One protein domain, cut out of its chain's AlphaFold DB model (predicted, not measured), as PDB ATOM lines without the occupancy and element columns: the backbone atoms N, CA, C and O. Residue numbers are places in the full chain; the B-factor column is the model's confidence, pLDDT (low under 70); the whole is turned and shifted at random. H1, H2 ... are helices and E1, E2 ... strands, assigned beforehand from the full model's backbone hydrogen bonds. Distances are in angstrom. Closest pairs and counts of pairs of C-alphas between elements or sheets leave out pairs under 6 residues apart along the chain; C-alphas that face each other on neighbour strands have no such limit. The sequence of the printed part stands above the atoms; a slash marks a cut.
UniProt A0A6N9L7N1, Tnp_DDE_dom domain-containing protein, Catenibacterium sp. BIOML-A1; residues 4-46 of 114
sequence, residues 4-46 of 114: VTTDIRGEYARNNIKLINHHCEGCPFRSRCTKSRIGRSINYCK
ATOM      1  N   VAL A   4     -35.822-112.618 -69.817       84.62
ATOM      2  CA  VAL A   4     -35.576-111.363 -70.530       84.62
ATOM      3  C   VAL A   4     -36.235-110.229 -69.751       84.62
ATOM      4  O   VAL A   4     -37.378-110.345 -69.312       84.62
ATOM      5  N   THR A   5     -35.492-109.153 -69.514       87.31
ATOM      6  CA  THR A   5     -35.997-107.921 -68.901       87.31
ATOM      7  C   THR A   5     -35.585-106.742 -69.764       87.31
ATOM      8  O   THR A   5     -34.393-106.530 -69.988       87.31
ATOM      9  N   THR A   6     -36.559-105.970 -70.229       86.81
ATOM     10  CA  THR A   6     -36.306-104.739 -70.980       86.81
ATOM     11  C   THR A   6     -36.127-103.581 -70.003       86.81
ATOM     12  O   THR A   6     -36.994-103.323 -69.169       86.81
ATOM     13  N   ASP A   7     -34.982-102.907 -70.076       85.56
ATOM     14  CA  ASP A   7     -34.682-101.697 -69.313       85.56
ATOM     15  C   ASP A   7     -34.904-100.469 -70.197       85.56
ATOM     16  O   ASP A   7     -34.281-100.346 -71.251       85.56
ATOM     17  N   ILE A   8     -35.788 -99.576 -69.758       88.88
ATOM     18  CA  ILE A   8     -36.181 -98.347 -70.465       88.88
ATOM     19  C   ILE A   8     -35.704 -97.073 -69.752       88.88
ATOM     20  O   ILE A   8     -36.125 -95.978 -70.099       88.88
ATOM     21  N   ARG A   9     -34.862 -97.196 -68.716       87.00
ATOM     22  CA  ARG A   9     -34.396 -96.041 -67.922       87.00
ATOM     23  C   ARG A   9     -33.347 -95.189 -68.634       87.00
ATOM     24  O   ARG A   9     -33.077 -94.076 -68.199       87.00
ATOM     25  N   GLY A  10     -32.697 -95.739 -69.658       82.31
ATOM     26  CA  GLY A  10     -31.717 -95.021 -70.469       82.31
ATOM     27  C   GLY A  10     -32.331 -94.452 -71.742       82.31
ATOM     28  O   GLY A  10     -33.452 -94.790 -72.099       82.31
ATOM     29  N   GLU A  11     -31.543 -93.650 -72.457       83.88
ATOM     30  CA  GLU A  11     -31.903 -93.111 -73.776       83.88
ATOM     31  C   GLU A  11     -32.270 -94.215 -74.783       83.88
ATOM     32  O   GLU A  11     -33.203 -94.073 -75.566       83.88
ATOM     33  N   TYR A  12     -31.584 -95.358 -74.694       82.81
ATOM     34  CA  TYR A  12     -31.852 -96.541 -75.503       82.81
ATOM     35  C   TYR A  12     -32.395 -97.674 -74.632       82.81
ATOM     36  O   TYR A  12     -31.787 -98.040 -73.613       82.81
ATOM     37  N   ALA A  13     -33.515 -98.257 -75.070       86.31
ATOM     38  CA  ALA A  13     -34.069 -99.469 -74.482       86.31
ATOM     39  C   ALA A  13     -33.086-100.638 -74.650       86.31
ATOM     40  O   ALA A  13     -32.513-100.835 -75.721       86.31
ATOM     41  N   ARG A  14     -32.882-101.415 -73.583       87.25
ATOM     42  CA  ARG A  14     -31.907-102.518 -73.549       87.25
ATOM     43  C   ARG A  14     -32.554-103.814 -73.095       87.25
ATOM     44  O   ARG A  14     -33.193-103.846 -72.043       87.25
ATOM     45  N   ASN A  15     -32.337-104.898 -73.836       90.06
ATOM     46  CA  ASN A  15     -32.838-106.215 -73.465       90.06
ATOM     47  C   ASN A  15     -31.772-106.986 -72.687       90.06
ATOM     48  O   ASN A  15     -30.759-107.422 -73.224       90.06
ATOM     49  N   ASN A  16     -32.014-107.177 -71.395       90.19
ATOM     50  CA  ASN A  16     -31.127-107.941 -70.531       90.19
ATOM     51  C   ASN A  16     -31.630-109.379 -70.426       90.19
ATOM     52  O   ASN A  16     -32.731-109.631 -69.934       90.19
ATOM     53  N   ILE A  17     -30.803-110.322 -70.854       91.81
ATOM     54  CA  ILE A  17     -31.029-111.757 -70.742       91.81
ATOM     55  C   ILE A  17     -30.296-112.251 -69.498       91.81
ATOM     56  O   ILE A  17     -29.072-112.141 -69.399       91.81
ATOM     57  N   LYS A  18     -31.027-112.808 -68.534       90.75
ATOM     58  CA  LYS A  18     -30.421-113.470 -67.377       90.75
ATOM     59  C   LYS A  18     -30.157-114.937 -67.696       90.75
ATOM     60  O   LYS A  18     -31.099-115.724 -67.716       90.75
ATOM     61  N   LEU A  19     -28.887-115.284 -67.872       89.44
ATOM     62  CA  LEU A  19     -28.416-116.650 -68.104       89.44
ATOM     63  C   LEU A  19     -28.049-117.297 -66.768       89.44
ATOM     64  O   LEU A  19     -27.388-116.669 -65.934       89.44
ATOM     65  N   ILE A  20     -28.467-118.542 -66.549       89.50
ATOM     66  CA  ILE A  20     -28.223-119.274 -65.300       89.50
ATOM     67  C   ILE A  20     -27.528-120.600 -65.608       89.50
ATOM     68  O   ILE A  20     -28.001-121.389 -66.419       89.50
ATOM     69  N   ASN A  21     -26.418-120.874 -64.923       89.00
ATOM     70  CA  ASN A  21     -25.769-122.176 -64.991       89.00
ATOM     71  C   ASN A  21     -26.556-123.202 -64.162       89.00
ATOM     72  O   ASN A  21     -26.622-123.085 -62.937       89.00
ATOM     73  N   HIS A  22     -27.099-124.218 -64.832       86.56
ATOM     74  CA  HIS A  22     -27.876-125.292 -64.214       86.56
ATOM     75  C   HIS A  22     -27.035-126.503 -63.765       86.56
ATOM     76  O   HIS A  22     -27.499-127.298 -62.954       86.56
ATOM     77  N   HIS A  23     -25.772-126.613 -64.182       87.44
ATOM     78  CA  HIS A  23     -24.873-127.729 -63.850       87.44
ATOM     79  C   HIS A  23     -24.072-127.469 -62.565       87.44
ATOM     80  O   HIS A  23     -22.847-127.558 -62.534       87.44
ATOM     81  N   CYS A  24     -24.762-127.065 -61.498       86.44
ATOM     82  CA  CYS A  24     -24.127-126.737 -60.216       86.44
ATOM     83  C   CYS A  24     -24.290-127.835 -59.151       86.44
ATOM     84  O   CYS A  24     -23.839-127.650 -58.018       86.44
ATOM     85  N   GLU A  25     -24.964-128.936 -59.467       87.00
ATOM     86  CA  GLU A  25     -25.106-130.091 -58.580       87.00
ATOM     87  C   GLU A  25     -23.799-130.896 -58.548       87.00
ATOM     88  O   GLU A  25     -23.163-131.086 -59.581       87.00
ATOM     89  N   GLY A  26     -23.327-131.272 -57.356       87.00
ATOM     90  CA  GLY A  26     -22.056-131.994 -57.184       87.00
ATOM     91  C   GLY A  26     -20.778-131.209 -57.531       87.00
ATOM     92  O   GLY A  26     -19.684-131.757 -57.448       87.00
ATOM     93  N   CYS A  27     -20.874-129.926 -57.901       89.06
ATOM     94  CA  CYS A  27     -19.709-129.133 -58.294       89.06
ATOM     95  C   CYS A  27     -18.769-128.879 -57.091       89.06
ATOM     96  O   CYS A  27     -19.165-128.167 -56.160       89.06
ATOM     97  N   PRO A  28     -17.502-129.351 -57.116       92.44
ATOM     98  CA  PRO A  28     -16.568-129.206 -55.991       92.44
ATOM     99  C   PRO A  28     -16.183-127.744 -55.723       92.44
ATOM    100  O   PRO A  28     -15.783-127.381 -54.620       92.44
ATOM    101  N   PHE A  29     -16.351-126.872 -56.719       91.50
ATOM    102  CA  PHE A  29     -16.049-125.446 -56.620       91.50
ATOM    103  C   PHE A  29     -17.266-124.588 -56.266       91.50
ATOM    104  O   PHE A  29     -17.146-123.362 -56.213       91.50
ATOM    105  N   ARG A  30     -18.444-125.184 -56.022       89.69
ATOM    106  CA  ARG A  30     -19.685-124.426 -55.800       89.69
ATOM    107  C   ARG A  30     -19.550-123.415 -54.664       89.69
ATOM    108  O   ARG A  30     -19.925-122.258 -54.849       89.69
ATOM    109  N   SER A  31     -18.948-123.829 -53.549       90.62
ATOM    110  CA  SER A  31     -18.713-122.992 -52.364       90.62
ATOM    111  C   SER A  31     -17.910-121.720 -52.666       90.62
ATOM    112  O   SER A  31     -18.140-120.690 -52.039       90.62
ATOM    113  N   ARG A  32     -17.014-121.762 -53.662       91.81
ATOM    114  CA  ARG A  32     -16.205-120.617 -54.118       91.81
ATOM    115  C   ARG A  32     -16.828-119.859 -55.295       91.81
ATOM    116  O   ARG A  32     -16.446-118.725 -55.559       91.81
ATOM    117  N   CYS A  33     -17.757-120.477 -56.023       89.94
ATOM    118  CA  CYS A  33     -18.282-119.968 -57.289       89.94
ATOM    119  C   CYS A  33     -19.567-119.135 -57.136       89.94
ATOM    120  O   CYS A  33     -19.711-118.110 -57.809       89.94
ATOM    121  N   THR A  34     -20.517-119.570 -56.296       89.06
ATOM    122  CA  THR A  34     -21.818-118.897 -56.117       89.06
ATOM    123  C   THR A  34     -22.497-119.284 -54.799       89.06
ATOM    124  O   THR A  34     -22.495-120.447 -54.407       89.06
ATOM    125  N   LYS A  35     -23.148-118.311 -54.146       88.81
ATOM    126  CA  LYS A  35     -24.004-118.532 -52.960       88.81
ATOM    127  C   LYS A  35     -25.470-118.820 -53.316       88.81
ATOM    128  O   LYS A  35     -26.273-119.126 -52.443       88.81
ATOM    129  N   SER A  36     -25.844-118.694 -54.591       88.19
ATOM    130  CA  SER A  36     -27.220-118.900 -55.054       88.19
ATOM    131  C   SER A  36     -27.618-120.377 -55.002       88.19
ATOM    132  O   SER A  36     -26.827-121.265 -55.338       88.19
ATOM    133  N   ARG A  37     -28.883-120.645 -54.657       85.06
ATOM    134  CA  ARG A  37     -29.467-121.995 -54.685       85.06
ATOM    135  C   ARG A  37     -29.627-122.531 -56.112       85.06
ATOM    136  O   ARG A  37     -29.421-123.716 -56.339       85.06
ATOM    137  N   ILE A  38     -29.932-121.659 -57.073       85.38
ATOM    138  CA  ILE A  38     -30.278-122.039 -58.457       85.38
ATOM    139  C   ILE A  38     -29.021-122.226 -59.327       85.38
ATOM    140  O   ILE A  38     -29.055-122.965 -60.302       85.38
ATOM    141  N   GLY A  39     -27.903-121.594 -58.955       88.38
ATOM    142  CA  GLY A  39     -26.650-121.622 -59.715       88.38
ATOM    143  C   GLY A  39     -26.063-120.227 -59.930       88.38
ATOM    144  O   GLY A  39     -26.602-119.225 -59.449       88.38
ATOM    145  N   ARG A  40     -24.919-120.147 -60.619       89.38
ATOM    146  CA  ARG A  40     -24.295-118.865 -60.990       89.38
ATOM    147  C   ARG A  40     -25.084-118.248 -62.139       89.38
ATOM    148  O   ARG A  40     -25.396-118.946 -63.097       89.38
ATOM    149  N   SER A  41     -25.384-116.958 -62.049       89.56
ATOM    150  CA  SER A  41     -26.078-116.233 -63.113       89.56
ATOM    151  C   SER A  41     -25.257-115.063 -63.620       89.56
ATOM    152  O   SER A  41     -24.566-114.417 -62.831       89.56
ATOM    153  N   ILE A  42     -25.397-114.762 -64.904       90.56
ATOM    154  CA  ILE A  42     -24.871-113.553 -65.537       90.56
ATOM    155  C   ILE A  42     -26.016-112.823 -66.239       90.56
ATOM    156  O   ILE A  42     -26.977-113.452 -66.681       90.56
ATOM    157  N   ASN A  43     -25.914-111.500 -66.320       90.19
ATOM    158  CA  ASN A  43     -26.793-110.701 -67.163       90.19
ATOM    159  C   ASN A  43     -26.047-110.393 -68.454       90.19
ATOM    160  O   ASN A  43     -24.895-109.964 -68.414       90.19
ATOM    161  N   TYR A  44     -26.709-110.627 -69.574       90.44
ATOM    162  CA  TYR A  44     -26.165-110.451 -70.906       90.44
ATOM    163  C   TYR A  44     -27.048-109.492 -71.701       90.44
ATOM    164  O   TYR A  44     -28.266-109.650 -71.709       90.44
ATOM    165  N   CYS A  45     -26.447-108.503 -72.359       91.50
ATOM    166  CA  CYS A  45     -27.149-107.542 -73.206       91.50
ATOM    167  C   CYS A  45     -26.511-107.583 -74.593       91.50
ATOM    168  O   CYS A  45     -25.363-107.169 -74.758       91.50
ATOM    169  N   LYS A  46     -27.243-108.110 -75.578       89.06
ATOM    170  CA  LYS A  46     -26.723-108.313 -76.936       89.06
ATOM    171  C   LYS A  46     -26.475-106.979 -77.636       89.06
ATOM    172  O   LYS A  46     -25.470-106.814 -78.315       89.06
TER     173      LYS A  46
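This is residues 4 to 46 of the 114 residues of the protein "Tnp_DDE_dom domain-containing protein" of Catenibacterium sp. BIOML-A1 (UniProt A0A6N9L7N1). A thin three-stranded sheet and a loop region with one short helix lie end to end in a long rod. E2 runs in the middle of the sheet between E1 and E3, the turn at residues 8 to 13 sticks out at one end, and the loops with H1 make the other. The printed part has 43 residues, with E1, E2, H1 and E3 in that order along the chain; the sheet order is E1, E2, E3, all antiparallel. The class is mostly strand, though under half of the residues are in named elements. It is only just extended, close to loose, with a radius of gyration of the C-alphas of 13.9 A and spans of 43 by 15 by 15 A.

Start at E1, residues 4 to 7, an edge strand that forms a hairpin with E2, residues 14 to 20. They are antiparallel at 146 degrees; look for N 5 and O 16, 2.8 A apart and within hydrogen-bond range. C-alphas 6 and 15 face each other at 4.5 A. H1, residues 30 to 33, is not on the sheet and is apart from E1. It is too short for any O i to N i+4 pair; its one O i to N i+3 pair is within range. The other edge strand is E3, residues 41 to 45, antiparallel to E2 at 155 degrees, with N 17 and O 44 at 2.8 A, within hydrogen-bond range.

Find C-alpha 4 at (-35.576, -111.363, -70.530), where E1 begins its 9.8 A. E2 covers 19.0 A, H1 4.9 A and E3 13.4 A, ending at C-alpha 45 at (-27.149, -107.542, -73.206).

The C-alphas of Glu 11 and Gly 26 are the two farthest apart, at 43.4 A. The printed part has no cut, its three links are short, and no printed residue has a pLDDT under 70.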